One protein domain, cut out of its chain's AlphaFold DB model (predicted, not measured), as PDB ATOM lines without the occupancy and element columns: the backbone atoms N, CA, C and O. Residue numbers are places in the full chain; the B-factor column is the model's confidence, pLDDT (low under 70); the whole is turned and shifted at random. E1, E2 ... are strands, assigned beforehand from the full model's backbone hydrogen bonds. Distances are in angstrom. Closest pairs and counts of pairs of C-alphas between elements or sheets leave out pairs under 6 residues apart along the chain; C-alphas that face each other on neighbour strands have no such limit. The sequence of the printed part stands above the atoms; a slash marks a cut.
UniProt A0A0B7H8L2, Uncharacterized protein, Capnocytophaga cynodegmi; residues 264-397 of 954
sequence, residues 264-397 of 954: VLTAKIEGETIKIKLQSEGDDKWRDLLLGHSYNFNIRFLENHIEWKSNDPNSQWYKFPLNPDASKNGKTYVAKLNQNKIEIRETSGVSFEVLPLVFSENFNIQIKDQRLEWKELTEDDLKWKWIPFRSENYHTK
ATOM      1  N   VAL A 264      46.433 -27.073 -32.013       84.75
ATOM      2  CA  VAL A 264      45.110 -27.126 -32.641       84.75
ATOM      3  C   VAL A 264      44.688 -25.713 -33.037       84.75
ATOM      4  O   VAL A 264      44.489 -24.848 -32.184       84.75
ATOM      5  N   LEU A 265      44.532 -25.487 -34.338       87.31
ATOM      6  CA  LEU A 265      44.111 -24.218 -34.925       87.31
ATOM      7  C   LEU A 265      42.677 -24.315 -35.442       87.31
ATOM      8  O   LEU A 265      42.247 -25.373 -35.909       87.31
ATOM      9  N   THR A 266      41.961 -23.193 -35.435       89.56
ATOM     10  CA  THR A 266      40.683 -23.082 -36.147       89.56
ATOM     11  C   THR A 266      40.973 -22.781 -37.612       89.56
ATOM     12  O   THR A 266      41.747 -21.876 -37.924       89.56
ATOM     13  N   ALA A 267      40.340 -23.523 -38.514       87.94
ATOM     14  CA  ALA A 267      40.491 -23.422 -39.955       87.94
ATOM     15  C   ALA A 267      39.136 -23.247 -40.659       87.94
ATOM     16  O   ALA A 267      38.111 -23.717 -40.167       87.94
ATOM     17  N   LYS A 268      39.139 -22.598 -41.825       85.94
ATOM     18  CA  LYS A 268      37.992 -22.513 -42.741       85.94
ATOM     19  C   LYS A 268      38.451 -22.561 -44.192       85.94
ATOM     20  O   LYS A 268      39.590 -22.201 -44.491       85.94
ATOM     21  N   ILE A 269      37.569 -22.957 -45.104       79.69
ATOM     22  CA  ILE A 269      37.819 -22.785 -46.541       79.69
ATOM     23  C   ILE A 269      37.259 -21.437 -46.979       79.69
ATOM     24  O   ILE A 269      36.087 -21.143 -46.759       79.69
ATOM     25  N   GLU A 270      38.073 -20.645 -47.667       77.75
ATOM     26  CA  GLU A 270      37.613 -19.452 -48.373       77.75
ATOM     27  C   GLU A 270      38.154 -19.504 -49.810       77.75
ATOM     28  O   GLU A 270      39.354 -19.343 -50.055       77.75
ATOM     29  N   GLY A 271      37.279 -19.817 -50.770       76.56
ATOM     30  CA  GLY A 271      37.674 -20.075 -52.160       76.56
ATOM     31  C   GLY A 271      38.576 -21.310 -52.296       76.56
ATOM     32  O   GLY A 271      38.192 -22.416 -51.923       76.56
ATOM     33  N   GLU A 272      39.778 -21.124 -52.846       69.81
ATOM     34  CA  GLU A 272      40.785 -22.189 -53.016       69.81
ATOM     35  C   GLU A 272      41.809 -22.245 -51.869       69.81
ATOM     36  O   GLU A 272      42.744 -23.042 -51.892       69.81
ATOM     37  N   THR A 273      41.638 -21.402 -50.849       70.56
ATOM     38  CA  THR A 273      42.594 -21.267 -49.747       70.56
ATOM     39  C   THR A 273      42.026 -21.814 -48.448       70.56
ATOM     40  O   THR A 273      40.854 -21.606 -48.126       70.56
ATOM     41  N   ILE A 274      42.870 -22.514 -47.688       79.94
ATOM     42  CA  ILE A 274      42.592 -22.804 -46.283       79.94
ATOM     43  C   ILE A 274      43.013 -21.561 -45.510       79.94
ATOM     44  O   ILE A 274      44.150 -21.113 -45.645       79.94
ATOM     45  N   LYS A 275      42.112 -20.995 -44.714       85.06
ATOM     46  CA  LYS A 275      42.449 -19.948 -43.757       85.06
ATOM     47  C   LYS A 275      42.530 -20.536 -42.365       85.06
ATOM     48  O   LYS A 275      41.750 -21.423 -42.039       85.06
ATOM     49  N   ILE A 276      43.454 -20.033 -41.558       85.56
ATOM     50  CA  ILE A 276      43.720 -20.495 -40.193       85.56
ATOM     51  C   ILE A 276      43.804 -19.330 -39.206       85.56
ATOM     52  O   ILE A 276      44.124 -18.204 -39.596       85.56
ATOM     53  N   LYS A 277      43.540 -19.612 -37.930       87.44
ATOM     54  CA  LYS A 277      43.773 -18.719 -36.790       87.44
ATOM     55  C   LYS A 277      43.929 -19.514 -35.491       87.44
ATOM     56  O   LYS A 277      43.521 -20.678 -35.424       87.44
ATOM     57  N   LEU A 278      44.474 -18.886 -34.451       84.06
ATOM     58  CA  LEU A 278      44.426 -19.449 -33.099       84.06
ATOM     59  C   LEU A 278      42.972 -19.467 -32.600       84.06
ATOM     60  O   LEU A 278      42.175 -18.592 -32.938       84.06
ATOM     61  N   GLN A 279      42.620 -20.442 -31.760       81.69
ATOM     62  CA  GLN A 279      41.268 -20.524 -31.184       81.69
ATOM     63  C   GLN A 279      40.903 -19.294 -30.335       81.69
ATOM     64  O   GLN A 279      39.733 -18.928 -30.258       81.69
ATOM     65  N   SER A 280      41.897 -18.646 -29.725       80.88
ATOM     66  CA  SER A 280      41.749 -17.420 -28.933       80.88
ATOM     67  C   SER A 280      41.540 -16.154 -29.773       80.88
ATOM     68  O   SER A 280      41.180 -15.113 -29.224       80.88
ATOM     69  N   GLU A 281      41.766 -16.206 -31.089       84.06
ATOM     70  CA  GLU A 281      41.718 -15.035 -31.963       84.06
ATOM     71  C   GLU A 281      40.311 -14.753 -32.524       84.06
ATOM     72  O   GLU A 281      39.521 -15.655 -32.828       84.06
ATOM     73  N   GLY A 282      40.016 -13.463 -32.726       84.38
ATOM     74  CA  GLY A 282      38.791 -12.982 -33.372       84.38
ATOM     75  C   GLY A 282      38.665 -13.403 -34.844       84.38
ATOM     76  O   GLY A 282      39.597 -13.919 -35.463       84.38
ATOM     77  N   ASP A 283      37.481 -13.229 -35.432       81.94
ATOM     78  CA  ASP A 283      37.215 -13.575 -36.840       81.94
ATOM     79  C   ASP A 283      37.879 -12.625 -37.853       81.94
ATOM     80  O   ASP A 283      37.832 -12.877 -39.052       81.94
ATOM     81  N   ASP A 284      38.532 -11.558 -37.402       83.19
ATOM     82  CA  ASP A 284      39.310 -10.625 -38.222       83.19
ATOM     83  C   ASP A 284      40.764 -11.082 -38.456       83.19
ATOM     84  O   ASP A 284      41.469 -10.496 -39.275       83.19
ATOM     85  N   LYS A 285      41.224 -12.133 -37.763       84.38
ATOM     86  CA  LYS A 285      42.632 -12.583 -37.737       84.38
ATOM     87  C   LYS A 285      42.934 -13.808 -38.607       84.38
ATOM     88  O   LYS A 285      43.919 -14.508 -38.380       84.38
ATOM     89  N   TRP A 286      42.093 -14.097 -39.595       85.31
ATOM     90  CA  TRP A 286      42.316 -15.214 -40.515       85.31
ATOM     91  C   TRP A 286      43.561 -15.012 -41.383       85.31
ATOM     92  O   TRP A 286      43.722 -13.961 -42.001       85.31
ATOM     93  N   ARG A 287      44.382 -16.059 -41.492       81.69
ATOM     94  CA  ARG A 287      45.631 -16.075 -42.267       81.69
ATOM     95  C   ARG A 287      45.577 -17.155 -43.336       81.69
ATOM     96  O   ARG A 287      45.073 -18.242 -43.065       81.69
ATOM     97  N   ASP A 288      46.103 -16.886 -44.529       79.81
ATOM     98  CA  ASP A 288      46.158 -17.889 -45.601       79.81
ATOM     99  C   ASP A 288      47.201 -18.959 -45.251       79.81
ATOM    100  O   ASP A 288      48.380 -18.656 -45.036       79.81
ATOM    101  N   LEU A 289      46.773 -20.217 -45.251       74.88
ATOM    102  CA  LEU A 289      47.638 -21.373 -45.118       74.88
ATOM    103  C   LEU A 289      48.142 -21.832 -46.495       74.88
ATOM    104  O   LEU A 289      47.372 -22.297 -47.338       74.88
ATOM    105  N   LEU A 290      49.457 -21.748 -46.702       69.56
ATOM    106  CA  LEU A 290      50.157 -22.306 -47.850       69.56
ATOM    107  C   LEU A 290      50.712 -23.692 -47.509       69.56
ATOM    108  O   LEU A 290      51.605 -23.845 -46.675       69.56
ATOM    109  N   LEU A 291      50.204 -24.699 -48.214       64.00
ATOM    110  CA  LEU A 291      50.795 -26.030 -48.253       64.00
ATOM    111  C   LEU A 291      51.822 -26.066 -49.401       64.00
ATOM    112  O   LEU A 291      51.470 -25.940 -50.572       64.00
ATOM    113  N   GLY A 292      53.096 -26.179 -49.051       55.16
ATOM    114  CA  GLY A 292      54.268 -26.248 -49.916       55.16
ATOM    115  C   GLY A 292      54.280 -27.474 -50.832       55.16
ATOM    116  O   GLY A 292      53.463 -28.389 -50.721       55.16
ATOM    117  N   HIS A 293      55.202 -27.475 -51.796       48.53
ATOM    118  CA  HIS A 293      55.139 -28.357 -52.958       48.53
ATOM    119  C   HIS A 293      55.141 -29.871 -52.640       48.53
ATOM    120  O   HIS A 293      56.099 -30.425 -52.114       48.53
ATOM    121  N   SER A 294      54.080 -30.531 -53.125       52.81
ATOM    122  CA  SER A 294      53.966 -31.900 -53.674       52.81
ATOM    123  C   SER A 294      54.670 -33.050 -52.933       52.81
ATOM    124  O   SER A 294      55.780 -33.445 -53.290       52.81
ATOM    125  N   TYR A 295      53.967 -33.709 -52.010       56.31
ATOM    126  CA  TYR A 295      54.250 -35.117 -51.709       56.31
ATOM    127  C   TYR A 295      53.437 -35.995 -52.665       56.31
ATOM    128  O   TYR A 295      52.214 -35.873 -52.709       56.31
ATOM    129  N   ASN A 296      54.109 -36.854 -53.433       64.12
ATOM    130  CA  ASN A 296      53.428 -37.846 -54.261       64.12
ATOM    131  C   ASN A 296      53.116 -39.085 -53.408       64.12
ATOM    132  O   ASN A 296      53.998 -39.606 -52.719       64.12
ATOM    133  N   PHE A 297      51.878 -39.558 -53.474       68.44
ATOM    134  CA  PHE A 297      51.415 -40.785 -52.825       68.44
ATOM    135  C   PHE A 297      50.505 -41.565 -53.774       68.44
ATOM    136  O   PHE A 297      49.989 -41.011 -54.741       68.44
ATOM    137  N   ASN A 298      50.314 -42.857 -53.526       75.12
ATOM    138  CA  ASN A 298      49.415 -43.675 -54.328       75.12
ATOM    139  C   ASN A 298      48.030 -43.698 -53.694       75.12
ATOM    140  O   ASN A 298      47.909 -43.797 -52.474       75.12
ATOM    141  N   ILE A 299      46.995 -43.680 -54.525       79.25
ATOM    142  CA  ILE A 299      45.611 -43.929 -54.118       79.25
ATOM    143  C   ILE A 299      45.001 -45.023 -54.988       79.25
ATOM    144  O   ILE A 299      45.311 -45.137 -56.177       79.25
ATOM    145  N   ARG A 300      44.113 -45.821 -54.402       79.44
ATOM    146  CA  ARG A 300      43.268 -46.767 -55.128       79.44
ATOM    147  C   ARG A 300      41.824 -46.602 -54.692       79.44
ATOM    148  O   ARG A 300      41.539 -46.415 -53.510       79.44
ATOM    149  N   PHE A 301      40.928 -46.694 -55.660       79.19
ATOM    150  CA  PHE A 301      39.493 -46.651 -55.424       79.19
ATOM    151  C   PHE A 301      38.982 -48.088 -55.326       79.19
ATOM    152  O   PHE A 301      39.189 -48.896 -56.239       79.19
ATOM    153  N   LEU A 302      38.366 -48.414 -54.194       78.81
ATOM    154  CA  LEU A 302      37.679 -49.676 -53.946       78.81
ATOM    155  C   LEU A 302      36.178 -49.403 -53.836       78.81
ATOM    156  O   LEU A 302      35.767 -48.274 -53.572       78.81
ATOM    157  N   GLU A 303      35.366 -50.452 -53.987       77.06
ATOM    158  CA  GLU A 303      33.902 -50.335 -54.082       77.06
ATOM    159  C   GLU A 303      33.263 -49.475 -52.986       77.06
ATOM    160  O   GLU A 303      32.348 -48.709 -53.272       77.06
ATOM    161  N   ASN A 304      33.775 -49.562 -51.754       77.75
ATOM    162  CA  ASN A 304      33.176 -48.918 -50.585       77.75
ATOM    163  C   ASN A 304      34.091 -47.897 -49.893       77.75
ATOM    164  O   ASN A 304      33.681 -47.274 -48.911       77.75
ATOM    165  N   HIS A 305      35.329 -47.720 -50.362       75.62
ATOM    166  CA  HIS A 305      36.277 -46.771 -49.777       75.62
ATOM    167  C   HIS A 305      37.458 -46.484 -50.702       75.62
ATOM    168  O   HIS A 305      37.790 -47.260 -51.591       75.62
ATOM    169  N   ILE A 306      38.133 -45.365 -50.465       77.75
ATOM    170  CA  ILE A 306      39.434 -45.083 -51.073       77.75
ATOM    171  C   ILE A 306      40.498 -45.572 -50.093       77.75
ATOM    172  O   ILE A 306      40.331 -45.465 -48.877       77.75
ATOM    173  N   GLU A 307      41.595 -46.107 -50.605       81.56
ATOM    174  CA  GLU A 307      42.799 -46.331 -49.820       81.56
ATOM    175  C   GLU A 307      43.965 -45.558 -50.411       81.56
ATOM    176  O   GLU A 307      44.024 -45.321 -51.617       81.56
ATOM    177  N   TRP A 308      44.912 -45.188 -49.563       77.06
ATOM    178  CA  TRP A 308      46.149 -44.548 -49.963       77.06
ATOM    179  C   TRP A 308      47.345 -45.307 -49.399       77.06
ATOM    180  O   TRP A 308      47.237 -46.006 -48.391       77.06
ATOM    181  N   LYS A 309      48.495 -45.170 -50.046       68.50
ATOM    182  CA  LYS A 309      49.778 -45.619 -49.512       68.50
ATOM    183  C   LYS A 309      50.890 -44.691 -49.971       68.50
ATOM    184  O   LYS A 309      50.716 -43.922 -50.920       68.50
ATOM    185  N   SER A 310      52.042 -44.734 -49.311       58.81
ATOM    186  CA  SER A 310      53.181 -43.926 -49.744       58.81
ATOM    187  C   SER A 310      53.687 -44.402 -51.118       58.81
ATOM    188  O   SER A 310      53.258 -45.424 -51.658       58.81
ATOM    189  N   ASN A 311      54.607 -43.657 -51.727       56.06
ATOM    190  CA  ASN A 311      55.265 -44.130 -52.946       56.06
ATOM    191  C   ASN A 311      56.208 -45.329 -52.708       56.06
ATOM    192  O   ASN A 311      56.831 -45.782 -53.664       56.06
ATOM    193  N   ASP A 312      56.327 -45.837 -51.474       48.72
ATOM    194  CA  ASP A 312      57.062 -47.071 -51.198       48.72
ATOM    195  C   ASP A 312      56.259 -48.274 -51.733       48.72
ATOM    196  O   ASP A 312      55.097 -48.462 -51.334       48.72
ATOM    197  N   PRO A 313      56.845 -49.117 -52.604       47.41
ATOM    198  CA  PRO A 313      56.215 -50.347 -53.076       47.41
ATOM    199  C   PRO A 313      55.691 -51.248 -51.948       47.41
ATOM    200  O   PRO A 313      54.639 -51.866 -52.131       47.41
ATOM    201  N   ASN A 314      56.368 -51.255 -50.795       48.81
ATOM    202  CA  ASN A 314      56.098 -52.123 -49.648       48.81
ATOM    203  C   ASN A 314      55.146 -51.517 -48.609       48.81
ATOM    204  O   ASN A 314      54.777 -52.207 -47.664       48.81
ATOM    205  N   SER A 315      54.741 -50.253 -48.766       51.47
ATOM    206  CA  SER A 315      53.829 -49.617 -47.812       51.47
ATOM    207  C   SER A 315      52.428 -50.235 -47.848       51.47
ATOM    208  O   SER A 315      51.877 -50.543 -48.914       51.47
ATOM    209  N   GLN A 316      51.848 -50.406 -46.660       67.44
ATOM    210  CA  GLN A 316      50.473 -50.868 -46.492       67.44
ATOM    211  C   GLN A 316      49.464 -49.827 -46.994       67.44
ATOM    212  O   GLN A 316      49.710 -48.620 -46.956       67.44
ATOM    213  N   TRP A 317      48.314 -50.305 -47.465       77.75
ATOM    214  CA  TRP A 317      47.198 -49.453 -47.861       77.75
ATOM    215  C   TRP A 317      46.378 -49.052 -46.634       77.75
ATOM    216  O   TRP A 317      45.909 -49.904 -45.883       77.75
ATOM    217  N   TYR A 318      46.185 -47.751 -46.457       70.06
ATOM    218  CA  TYR A 318      45.400 -47.164 -45.378       70.06
ATOM    219  C   TYR A 318      44.099 -46.602 -45.930       70.06
ATOM    220  O   TYR A 318      44.088 -45.980 -46.991       70.06
ATOM    221  N   LYS A 319      42.999 -46.764 -45.189       73.50
ATOM    222  CA  LYS A 319      41.709 -46.180 -45.566       73.50
ATOM    223  C   LYS A 319      41.824 -44.656 -45.629       73.50
ATOM    224  O   LYS A 319      42.228 -44.012 -44.665       73.50
ATOM    225  N   PHE A 320      41.481 -44.095 -46.779       69.06
ATOM    226  CA  PHE A 320      41.502 -42.668 -47.045       69.06
ATOM    227  C   PHE A 320      40.165 -42.049 -46.611       69.06
ATOM    228  O   PHE A 320      39.112 -42.630 -46.887       69.06
ATOM    229  N   PRO A 321      40.164 -40.885 -45.942       63.66
ATOM    230  CA  PRO A 321      38.958 -40.281 -45.374       63.66
ATOM    231  C   PRO A 321      38.137 -39.496 -46.419       63.66
ATOM    232  O   PRO A 321      37.655 -38.404 -46.133       63.66
ATOM    233  N   LEU A 322      37.987 -40.032 -47.634       65.12
ATOM    234  CA  LEU A 322      37.156 -39.470 -48.707       65.12
ATOM    235  C   LEU A 322      36.215 -40.539 -49.275       65.12
ATOM    236  O   LEU A 322      36.542 -41.729 -49.292       65.12
ATOM    237  N   ASN A 323      35.055 -40.103 -49.768       64.25
ATOM    238  CA  ASN A 323      34.090 -40.993 -50.410       64.25
ATOM    239  C   ASN A 323      34.604 -41.458 -51.784       64.25
ATOM    240  O   ASN A 323      35.087 -40.627 -52.558       64.25
ATOM    241  N   PRO A 324      34.504 -42.760 -52.104       64.69
ATOM    242  CA  PRO A 324      34.926 -43.286 -53.394       64.69
ATOM    243  C   PRO A 324      34.020 -42.779 -54.519       64.69
ATOM    244  O   PRO A 324      32.795 -42.771 -54.406       64.69
ATOM    245  N   ASP A 325      34.634 -42.397 -55.635       67.19
ATOM    246  CA  ASP A 325      33.940 -42.233 -56.907       67.19
ATOM    247  C   ASP A 325      33.823 -43.610 -57.568       67.19
ATOM    248  O   ASP A 325      34.822 -44.198 -57.992       67.19
ATOM    249  N   ALA A 326      32.596 -44.130 -57.642       62.78
ATOM    250  CA  ALA A 326      32.313 -45.473 -58.146       62.78
ATOM    251  C   ALA A 326      32.814 -45.708 -59.585       62.78
ATOM    252  O   ALA A 326      33.055 -46.854 -59.967       62.78
ATOM    253  N   SER A 327      33.020 -44.645 -60.378       64.81
ATOM    254  CA  SER A 327      33.534 -44.742 -61.752       64.81
ATOM    255  C   SER A 327      35.023 -45.119 -61.843       64.81
ATOM    256  O   SER A 327      35.500 -45.486 -62.919       64.81
ATOM    257  N   LYS A 328      35.761 -45.065 -60.724       65.50
ATOM    258  CA  LYS A 328      37.229 -45.238 -60.665       65.50
ATOM    259  C   LYS A 328      37.676 -46.543 -60.009       65.50
ATOM    260  O   LYS A 328      38.877 -46.785 -59.869       65.50
ATOM    261  N   ASN A 329      36.722 -47.383 -59.616       77.12
ATOM    262  CA  ASN A 329      36.983 -48.633 -58.911       77.12
ATOM    263  C   ASN A 329      37.951 -49.548 -59.677       77.12
ATOM    264  O   ASN A 329      37.831 -49.746 -60.886       77.12
ATOM    265  N   GLY A 330      38.916 -50.120 -58.953       73.56
ATOM    266  CA  GLY A 330      39.874 -51.093 -59.493       73.56
ATOM    267  C   GLY A 330      41.128 -50.496 -60.141       73.56
ATOM    268  O   GLY A 330      41.976 -51.251 -60.617       73.56
ATOM    269  N   LYS A 331      41.292 -49.166 -60.137       73.44
ATOM    270  CA  LYS A 331      42.476 -48.476 -60.679       73.44
ATOM    271  C   LYS A 331      43.343 -47.851 -59.581       73.44
ATOM    272  O   LYS A 331      42.851 -47.451 -58.526       73.44
ATOM    273  N   THR A 332      44.649 -47.770 -59.846       73.44
ATOM    274  CA  THR A 332      45.637 -47.089 -58.990       73.44
ATOM    275  C   THR A 332      46.122 -45.816 -59.666       73.44
ATOM    276  O   THR A 332      46.421 -45.812 -60.865       73.44
ATOM    277  N   TYR A 333      46.238 -44.755 -58.877       77.31
ATOM    278  CA  TYR A 333      46.627 -43.435 -59.333       77.31
ATOM    279  C   TYR A 333      47.741 -42.860 -58.461       77.31
ATOM    280  O   TYR A 333      47.835 -43.174 -57.272       77.31
ATOM    281  N   VAL A 334      48.539 -41.966 -59.042       73.06
ATOM    282  CA  VAL A 334      49.476 -41.123 -58.297       73.06
ATOM    283  C   VAL A 334      48.765 -39.822 -57.954       73.06
ATOM    284  O   VAL A 334      48.265 -39.129 -58.838       73.06
ATOM    285  N   ALA A 335      48.721 -39.500 -56.671       69.94
ATOM    286  CA  ALA A 335      48.088 -38.321 -56.120       69.94
ATOM    287  C   ALA A 335      49.133 -37.339 -55.582       69.94
ATOM    288  O   ALA A 335      50.167 -37.733 -55.037       69.94
ATOM    289  N   LYS A 336      48.838 -36.051 -55.724       70.31
ATOM    290  CA  LYS A 336      49.634 -34.929 -55.241       70.31
ATOM    291  C   LYS A 336      48.731 -33.990 -54.450       70.31
ATOM    292  O   LYS A 336      47.702 -33.551 -54.954       70.31
ATOM    293  N   LEU A 337      49.134 -33.653 -53.227       67.06
ATOM    294  CA  LEU A 337      48.443 -32.643 -52.426       67.06
ATOM    295  C   LEU A 337      48.856 -31.229 -52.863       67.06
ATOM    296  O   LEU A 337      50.051 -30.939 -52.964       67.06
ATOM    297  N   ASN A 338      47.870 -30.362 -53.096       64.94
ATOM    298  CA  ASN A 338      48.063 -28.958 -53.450       64.94
ATOM    299  C   ASN A 338      46.980 -28.094 -52.776       64.94
ATOM    300  O   ASN A 338      45.808 -28.190 -53.133       64.94
ATOM    301  N   GLN A 339      47.358 -27.262 -51.798       69.00
ATOM    302  CA  GLN A 339      46.429 -26.413 -51.028       69.00
ATOM    303  C   GLN A 339      45.209 -27.194 -50.487       69.00
ATOM    304  O   GLN A 339      45.370 -28.057 -49.630       69.00
ATOM    305  N   ASN A 340      43.994 -26.925 -50.979       65.69
ATOM    306  CA  ASN A 340      42.762 -27.614 -50.582       65.69
ATOM    307  C   ASN A 340      42.318 -28.717 -51.563       65.69
ATOM    308  O   ASN A 340      41.151 -29.110 -51.568       65.69
ATOM    309  N   LYS A 341      43.212 -29.209 -52.424       69.12
ATOM    310  CA  LYS A 341      42.897 -30.171 -53.485       69.12
ATOM    311  C   LYS A 341      43.925 -31.298 -53.553       69.12
ATOM    312  O   LYS A 341      45.091 -31.145 -53.190       69.12
ATOM    313  N   ILE A 342      43.483 -32.434 -54.076       70.00
ATOM    314  CA  ILE A 342      44.332 -33.557 -54.454       70.00
ATOM    315  C   ILE A 342      44.279 -33.687 -55.973       70.00
ATOM    316  O   ILE A 342      43.241 -33.998 -56.548       70.00
ATOM    317  N   GLU A 343      45.412 -33.456 -56.623       73.38
ATOM    318  CA  GLU A 343      45.592 -33.708 -58.049       73.38
ATOM    319  C   GLU A 343      45.919 -35.186 -58.248       73.38
ATOM    320  O   GLU A 343      46.870 -35.702 -57.664       73.38
ATOM    321  N   ILE A 344      45.146 -35.871 -59.079       72.94
ATOM    322  CA  ILE A 344      45.297 -37.290 -59.368       72.94
ATOM    323  C   ILE A 344      45.703 -37.465 -60.825       72.94
ATOM    324  O   ILE A 344      45.093 -36.900 -61.733       72.94
ATOM    325  N   ARG A 345      46.712 -38.305 -61.044       75.81
ATOM    326  CA  ARG A 345      47.143 -38.769 -62.359       75.81
ATOM    327  C   ARG A 345      47.010 -40.287 -62.439       75.81
ATOM    328  O   ARG A 345      47.564 -41.011 -61.612       75.81
ATOM    329  N   GLU A 346      46.308 -40.773 -63.460       70.69
ATOM    330  CA  GLU A 346      46.296 -42.203 -63.779       70.69
ATOM    331  C   GLU A 346      47.689 -42.622 -64.251       70.69
ATOM    332  O   GLU A 346      48.303 -41.956 -65.084       70.69
ATOM    333  N   THR A 347      48.195 -43.731 -63.719       63.19
ATOM    334  CA  THR A 347      49.578 -44.195 -63.923       63.19
ATOM    335  C   THR A 347      49.934 -44.447 -65.407       63.19
ATOM    336  O   THR A 347      51.106 -44.586 -65.742       63.19
ATOM    337  N   SER A 348      48.942 -44.461 -66.308       60.56
ATOM    338  CA  SER A 348      49.050 -44.707 -67.752       60.56
ATOM    339  C   SER A 348      48.783 -43.493 -68.675       60.56
ATOM    340  O   SER A 348      48.833 -43.676 -69.890       60.56
ATOM    341  N   GLY A 349      48.507 -42.270 -68.175       54.28
ATOM    342  CA  GLY A 349      48.040 -41.141 -69.018       54.28
ATOM    343  C   GLY A 349      48.457 -39.710 -68.607       54.28
ATOM    344  O   GLY A 349      49.083 -39.494 -67.572       54.28
ATOM    345  N   VAL A 350      48.118 -38.716 -69.454       47.94
ATOM    346  CA  VAL A 350      48.530 -37.285 -69.353       47.94
ATOM    347  C   VAL A 350      47.453 -36.372 -68.726       47.94
ATOM    348  O   VAL A 350      47.736 -35.220 -68.401       47.94
ATOM    349  N   SER A 351      46.223 -36.848 -68.515       52.38
ATOM    350  CA  SER A 351      45.144 -36.047 -67.913       52.38
ATOM    351  C   SER A 351      45.237 -36.006 -66.383       52.38
ATOM    352  O   SER A 351      45.458 -37.034 -65.742       52.38
ATOM    353  N   PHE A 352      45.025 -34.821 -65.808       54.94
ATOM    354  CA  PHE A 352      44.917 -34.602 -64.366       54.94
ATOM    355  C   PHE A 352      43.450 -34.435 -63.984       54.94
ATOM    356  O   PHE A 352      42.725 -33.693 -64.648       54.94
ATOM    357  N   GLU A 353      43.032 -35.074 -62.900       62.16
ATOM    358  CA  GLU A 353      41.745 -34.801 -62.265       62.16
ATOM    359  C   GLU A 353      41.973 -34.246 -60.859       62.16
ATOM    360  O   GLU A 353      42.924 -34.628 -60.181       62.16
ATOM    361  N   VAL A 354      41.127 -33.318 -60.423       59.00
ATOM    362  CA  VAL A 354      41.278 -32.602 -59.154       59.00
ATOM    363  C   VAL A 354      40.168 -33.049 -58.205       59.00
ATOM    364  O   VAL A 354      39.006 -32.725 -58.437       59.00
ATOM    365  N   LEU A 355      40.509 -33.763 -57.129       63.75
ATOM    366  CA  LEU A 355      39.575 -33.994 -56.026       63.75
ATOM    367  C   LEU A 355      39.635 -32.820 -55.045       63.75
ATOM    368  O   LEU A 355      40.712 -32.530 -54.519       63.75
ATOM    369  N   PRO A 356      38.511 -32.158 -54.739       61.84
ATOM    370  CA  PRO A 356      38.472 -31.196 -53.648       61.84
ATOM    371  C   PRO A 356      38.616 -31.921 -52.303       61.84
ATOM    372  O   PRO A 356      37.985 -32.955 -52.071       61.84
ATOM    373  N   LEU A 357      39.413 -31.364 -51.389       62.84
ATOM    374  CA  LEU A 357      39.306 -31.706 -49.974       62.84
ATOM    375  C   LEU A 357      38.059 -31.006 -49.436       62.84
ATOM    376  O   LEU A 357      38.006 -29.780 -49.344       62.84
ATOM    377  N   VAL A 358      37.028 -31.791 -49.130       60.81
ATOM    378  CA  VAL A 358      35.800 -31.267 -48.533       60.81
ATOM    379  C   VAL A 358      36.044 -31.101 -47.037       60.81
ATOM    380  O   VAL A 358      36.077 -32.081 -46.294       60.81
ATOM    381  N   PHE A 359      36.234 -29.859 -46.605       64.56
ATOM    382  CA  PHE A 359      36.216 -29.491 -45.194       64.56
ATOM    383  C   PHE A 359      34.850 -28.884 -44.835       64.56
ATOM    384  O   PHE A 359      34.172 -28.324 -45.700       64.56
ATOM    385  N   SER A 360      34.432 -28.996 -43.572       66.31
ATOM    386  CA  SER A 360      33.287 -28.238 -43.051       66.31
ATOM    387  C   SER A 360      33.577 -26.731 -43.102       66.31
ATOM    388  O   SER A 360      34.737 -26.330 -43.189       66.31
ATOM    389  N   GLU A 361      32.540 -25.883 -43.033       72.44
ATOM    390  CA  GLU A 361      32.709 -24.416 -43.094       72.44
ATOM    391  C   GLU A 361      33.768 -23.907 -42.111       72.44
ATOM    392  O   GLU A 361      34.604 -23.092 -42.485       72.44
ATOM    393  N   ASN A 362      33.782 -24.449 -40.891       81.50
ATOM    394  CA  ASN A 362      34.876 -24.298 -39.941       81.50
ATOM    395  C   ASN A 362      35.272 -25.678 -39.398       81.50
ATOM    396  O   ASN A 362      34.413 -26.541 -39.184       81.50
ATOM    397  N   PHE A 363      36.562 -25.892 -39.170       87.06
ATOM    398  CA  PHE A 363      37.132 -27.149 -38.690       87.06
ATOM    399  C   PHE A 363      38.369 -26.886 -37.831       87.06
ATOM    400  O   PHE A 363      38.940 -25.802 -37.870       87.06
ATOM    401  N   ASN A 364      38.783 -27.873 -37.045       87.88
ATOM    402  CA  ASN A 364      40.070 -27.846 -36.367       87.88
ATOM    403  C   ASN A 364      41.126 -28.487 -37.263       87.88
ATOM    404  O   ASN A 364      40.855 -29.509 -37.897       87.88
ATOM    405  N   ILE A 365      42.322 -27.907 -37.290       85.62
ATOM    406  CA  ILE A 365      43.481 -28.436 -38.008       85.62
ATOM    407  C   ILE A 365      44.693 -28.468 -37.078       85.62
ATOM    408  O   ILE A 365      44.862 -27.572 -36.253       85.62
ATOM    409  N   GLN A 366      45.541 -29.482 -37.210       83.31
ATOM    410  CA  GLN A 366      46.838 -29.540 -36.537       83.31
ATOM    411  C   GLN A 366      47.859 -30.265 -37.412       83.31
ATOM    412  O   GLN A 366      47.497 -31.063 -38.281       83.31
ATOM    413  N   ILE A 367      49.143 -30.009 -37.171       74.31
ATOM    414  CA  ILE A 367      50.227 -30.797 -37.758       74.31
ATOM    415  C   ILE A 367      50.830 -31.650 -36.657       74.31
ATOM    416  O   ILE A 367      51.215 -31.135 -35.614       74.31
ATOM    417  N   LYS A 368      50.894 -32.960 -36.859       69.31
ATOM    418  CA  LYS A 368      51.409 -33.884 -35.849       69.31
ATOM    419  C   LYS A 368      52.149 -35.024 -36.518       69.31
ATOM    420  O   LYS A 368      51.625 -35.644 -37.435       69.31
ATOM    421  N   ASP A 369      53.382 -35.285 -36.092       65.88
ATOM    422  CA  ASP A 369      54.185 -36.425 -36.562       65.88
ATOM    423  C   ASP A 369      54.328 -36.500 -38.105       65.88
ATOM    424  O   ASP A 369      54.418 -37.580 -38.707       65.88
ATOM    425  N   GLN A 370      54.375 -35.329 -38.758       60.03
ATOM    426  CA  GLN A 370      54.337 -35.150 -40.221       60.03
ATOM    427  C   GLN A 370      53.046 -35.696 -40.872       60.03
ATOM    428  O   GLN A 370      53.046 -36.334 -41.935       60.03
ATOM    429  N   ARG A 371      51.917 -35.433 -40.215       69.75
ATOM    430  CA  ARG A 371      50.556 -35.581 -40.730       69.75
ATOM    431  C   ARG A 371      49.843 -34.245 -40.600       69.75
ATOM    432  O   ARG A 371      50.008 -33.559 -39.597       69.75
ATOM    433  N   LEU A 372      49.050 -33.902 -41.607       75.62
ATOM    434  CA  LEU A 372      48.062 -32.838 -41.505       75.62
ATOM    435  C   LEU A 372      46.773 -33.494 -41.041       75.62
ATOM    436  O   LEU A 372      46.185 -34.287 -41.782       75.62
ATOM    437  N   GLU A 373      46.374 -33.206 -39.812       82.44
ATOM    438  CA  GLU A 373      45.166 -33.749 -39.211       82.44
ATOM    439  C   GLU A 373      44.075 -32.676 -39.205       82.44
ATOM    440  O   GLU A 373      44.351 -31.503 -38.952       82.44
ATOM    441  N   TRP A 374      42.831 -33.066 -39.481       83.94
ATOM    442  CA  TRP A 374      41.664 -32.201 -39.339       83.94
ATOM    443  C   TRP A 374      40.460 -32.931 -38.739       83.94
ATOM    444  O   TRP A 374      40.323 -34.151 -38.859       83.94
ATOM    445  N   LYS A 375      39.558 -32.173 -38.117       85.56
ATOM    446  CA  LYS A 375      38.259 -32.658 -37.631       85.56
ATOM    447  C   LYS A 375      37.228 -31.539 -37.607       85.56
ATOM    448  O   LYS A 375      37.588 -30.366 -37.528       85.56
ATOM    449  N   GLU A 376      35.948 -31.879 -37.643       83.00
ATOM    450  CA  GLU A 376      34.888 -30.885 -37.445       83.00
ATOM    451  C   GLU A 376      34.963 -30.295 -36.026       83.00
ATOM    452  O   GLU A 376      35.440 -30.941 -35.092       83.00
ATOM    453  N   LEU A 377      34.480 -29.063 -35.836       81.19
ATOM    454  CA  LEU A 377      34.529 -28.394 -34.526       81.19
ATOM    455  C   LEU A 377      33.801 -29.174 -33.415       81.19
ATOM    456  O   LEU A 377      34.137 -29.032 -32.244       81.19
ATOM    457  N   THR A 378      32.814 -29.991 -33.786       79.88
ATOM    458  CA  THR A 378      31.979 -30.803 -32.890       79.88
ATOM    459  C   THR A 378      32.450 -32.257 -32.761       79.88
ATOM    460  O   THR A 378      31.884 -33.012 -31.968       79.88
ATOM    461  N   GLU A 379      33.462 -32.682 -33.530       77.38
ATOM    462  CA  GLU A 379      34.015 -34.039 -33.473       77.38
ATOM    463  C   GLU A 379      34.945 -34.208 -32.250       77.38
ATOM    464  O   GLU A 379      35.775 -33.352 -31.935       77.38
ATOM    465  N   ASP A 380      34.824 -35.351 -31.569       76.44
ATOM    466  CA  ASP A 380      35.690 -35.747 -30.447       76.44
ATOM    467  C   ASP A 380      37.170 -35.880 -30.876       76.44
ATOM    468  O   ASP A 380      37.474 -36.168 -32.037       76.44
ATOM    469  N   ASP A 381      38.102 -35.705 -29.935       69.88
ATOM    470  CA  ASP A 381      39.560 -35.762 -30.131       69.88
ATOM    471  C   ASP A 381      40.073 -37.124 -30.617       69.88
ATOM    472  O   ASP A 381      41.214 -37.235 -31.056       69.88
ATOM    473  N   LEU A 382      39.245 -38.167 -30.599       73.06
ATOM    474  CA  LEU A 382      39.582 -39.483 -31.145       73.06
ATOM    475  C   LEU A 382      39.262 -39.634 -32.645       73.06
ATOM    476  O   LEU A 382      39.563 -40.678 -33.225       73.06
ATOM    477  N   LYS A 383      38.639 -38.634 -33.287       79.62
ATOM    478  CA  LYS A 383      38.098 -38.735 -34.662       79.62
ATOM    479  C   LYS A 383      38.876 -37.963 -35.735       79.62
ATOM    480  O   LYS A 383      38.353 -37.775 -36.831       79.62
ATOM    481  N   TRP A 384      40.109 -37.538 -35.459       80.44
ATOM    482  CA  TRP A 384      40.932 -36.825 -36.441       80.44
ATOM    483  C   TRP A 384      41.086 -37.609 -37.749       80.44
ATOM    484  O   TRP A 384      41.541 -38.756 -37.782       80.44
ATOM    485  N   LYS A 385      40.716 -36.956 -38.847       79.19
ATOM    486  CA  LYS A 385      41.035 -37.370 -40.213       79.19
ATOM    487  C   LYS A 385      42.429 -36.843 -40.522       79.19
ATOM    488  O   LYS A 385      42.827 -35.813 -39.986       79.19
ATOM    489  N   TRP A 386      43.197 -37.537 -41.352       73.94
ATOM    490  CA  TRP A 386      44.583 -37.142 -41.586       73.94
ATOM    491  C   TRP A 386      45.090 -37.528 -42.969       73.94
ATOM    492  O   TRP A 386      44.609 -38.479 -43.589       73.94
ATOM    493  N   ILE A 387      46.092 -36.781 -43.429       66.06
ATOM    494  CA  ILE A 387      46.885 -37.077 -44.624       66.06
ATOM    495  C   ILE A 387      48.381 -36.912 -44.324       66.06
ATOM    496  O   ILE A 387      48.749 -36.115 -43.457       66.06
ATOM    497  N   PRO A 388      49.269 -37.638 -45.025       58.81
ATOM    498  CA  PRO A 388      50.712 -37.440 -44.902       58.81
ATOM    499  C   PRO A 388      51.098 -36.024 -45.310       58.81
ATOM    500  O   PRO A 388      50.681 -35.547 -46.367       58.81
ATOM    501  N   PHE A 389      51.918 -35.366 -44.497       61.62
ATOM    502  CA  PHE A 389      52.262 -33.973 -44.729       61.62
ATOM    503  C   PHE A 389      53.581 -33.592 -44.052       61.62
ATOM    504  O   PHE A 389      53.748 -33.807 -42.861       61.62
ATOM    505  N   ARG A 390      54.530 -32.980 -44.764       54.16
ATOM    506  CA  ARG A 390      55.757 -32.488 -44.116       54.16
ATOM    507  C   ARG A 390      55.466 -31.151 -43.432       54.16
ATOM    508  O   ARG A 390      55.104 -30.217 -44.137       54.16
ATOM    509  N   SER A 391      55.675 -31.025 -42.114       52.88
ATOM    510  CA  SER A 391      55.560 -29.728 -41.399       52.88
ATOM    511  C   SER A 391      56.459 -28.650 -42.015       52.88
ATOM    512  O   SER A 391      56.159 -27.464 -42.036       52.88
ATOM    513  N   GLU A 392      57.525 -29.112 -42.650       51.06
ATOM    514  CA  GLU A 392      58.485 -28.369 -43.442       51.06
ATOM    515  C   GLU A 392      57.947 -27.779 -44.765       51.06
ATOM    516  O   GLU A 392      58.630 -27.018 -45.437       51.06
ATOM    517  N   ASN A 393      56.717 -28.119 -45.141       56.00
ATOM    518  CA  ASN A 393      56.004 -27.542 -46.274       56.00
ATOM    519  C   ASN A 393      54.859 -26.639 -45.793       56.00
ATOM    520  O   ASN A 393      53.931 -26.391 -46.547       56.00
ATOM    521  N   TYR A 394      54.833 -26.196 -44.543       61.75
ATOM    522  CA  TYR A 394      53.754 -25.356 -44.033       61.75
ATOM    523  C   TYR A 394      54.233 -23.926 -43.842       61.75
ATOM    524  O   TYR A 394      55.160 -23.681 -43.068       61.75
ATOM    525  N   HIS A 395      53.553 -22.973 -44.478       62.44
ATOM    526  CA  HIS A 395      53.795 -21.557 -44.224       62.44
ATOM    527  C   HIS A 395      52.486 -20.778 -44.235       62.44
ATOM    528  O   HIS A 395      51.592 -21.035 -45.039       62.44
ATOM    529  N   THR A 396      52.380 -19.773 -43.377       65.19
ATOM    530  CA  THR A 396      51.389 -18.718 -43.573       65.19
ATOM    531  C   THR A 396      51.848 -17.832 -44.725       65.19
ATOM    532  O   THR A 396      53.036 -17.538 -44.842       65.19
ATOM    533  N   LYS A 397      50.927 -17.368 -45.572       62.97
ATOM    534  CA  LYS A 397      51.234 -16.339 -46.589       62.97
ATOM    535  C   LYS A 397      51.708 -15.023 -45.962       62.97
ATOM    536  O   LYS A 397      52.383 -14.227 -46.618       62.97
TER     537      LYS A 397
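Overview. This is residues 264 to 397 of the 954 residues of an uncharacterized protein of Capnocytophaga cynodegmi (UniProt A0A0B7H8L2). Two strongly twisted sheets make two lobes set one after the other along the longest axis, with few close approaches between their strands. One lobe is a seven-strand sheet curled like part of a barrel, built from both ends of the printed part; the other is a six-strand sheet from the stretch between, and the chain crosses from lobe to lobe at E3 to E4 and at E9 to E10. The printed part has 134 residues with no named helix and thirteen strands, E1 to E13, an all strand class. The sheet orders are E12 E11 E10 E1 E2 E3 E13 and E6 E5 E4 E7 E8 E9, antiparallel, though E6 and E5 meet only at a point. The whole is compact, radius of gyration of the C-alphas 15.4 A, yet elongated, spanning 47 by 30 by 27 A.

Arrangement. Start with E1, residues 265 to 270, and E2, residues 273 to 277, a hairpin with N 268 and O 275 at 2.9 A. E3, residues 287 to 291, adds a second hairpin, N 289 to O 274 at 2.8 A, and completes a meander, each strand the antiparallel neighbour of the one before. Next find E4, residues 296 to 302, and E5, residues 305 to 310, a hairpin with N 300 and O 307 at 2.8 A. E6, residues 318 to 320, meets E5 only at a point, C-alphas 319 and 307 facing each other at 4.4 A. E7, 332 to 338, E8, 341 to 346, and E9, 352 to 356, form a second meander, with N 336 and O 343 at 2.8 A and N 344 and O 353 at 2.8 A; E7 is also antiparallel to E4, N 297 to O 335 at 2.9 A. The closest C-alphas of E3 and E7 are those of Leu 291 and Asn 338, 6.6 A apart. E10, 362 to 368, E11, 371 to 376, and E12, 385 to 388, are the third meander, with N 366 and O 373 at 2.9 A and N 374 and O 385 at 2.8 A. E10 is antiparallel to E1, N 267 to O 363 at 2.8 A. E12 is only just apart from E6, closest 8.1 A. E13, 394 to 396, is antiparallel to E3, N 290 to O 395 at 2.8 A.

Along the chain. Find C-alpha 265, where E1 begins, at (44.111, -24.218, -34.925). E4 starts at (53.428, -37.846, -54.261) and runs 19.7 A; E10 runs 19.5 A and E7 19.1 A. E13 ends with C-alpha 396 at (51.389, -18.718, -43.573).

Size, cuts and confidence. The C-alphas of Ser 280 and Ser 348 are the farthest apart, 48.0 A. The printed part has no cut, and E6 to E7 is the long link. Mean pLDDT of the printed part is 71.0; 62 residues are under 70, among them 347 to 360 and 387 to 397.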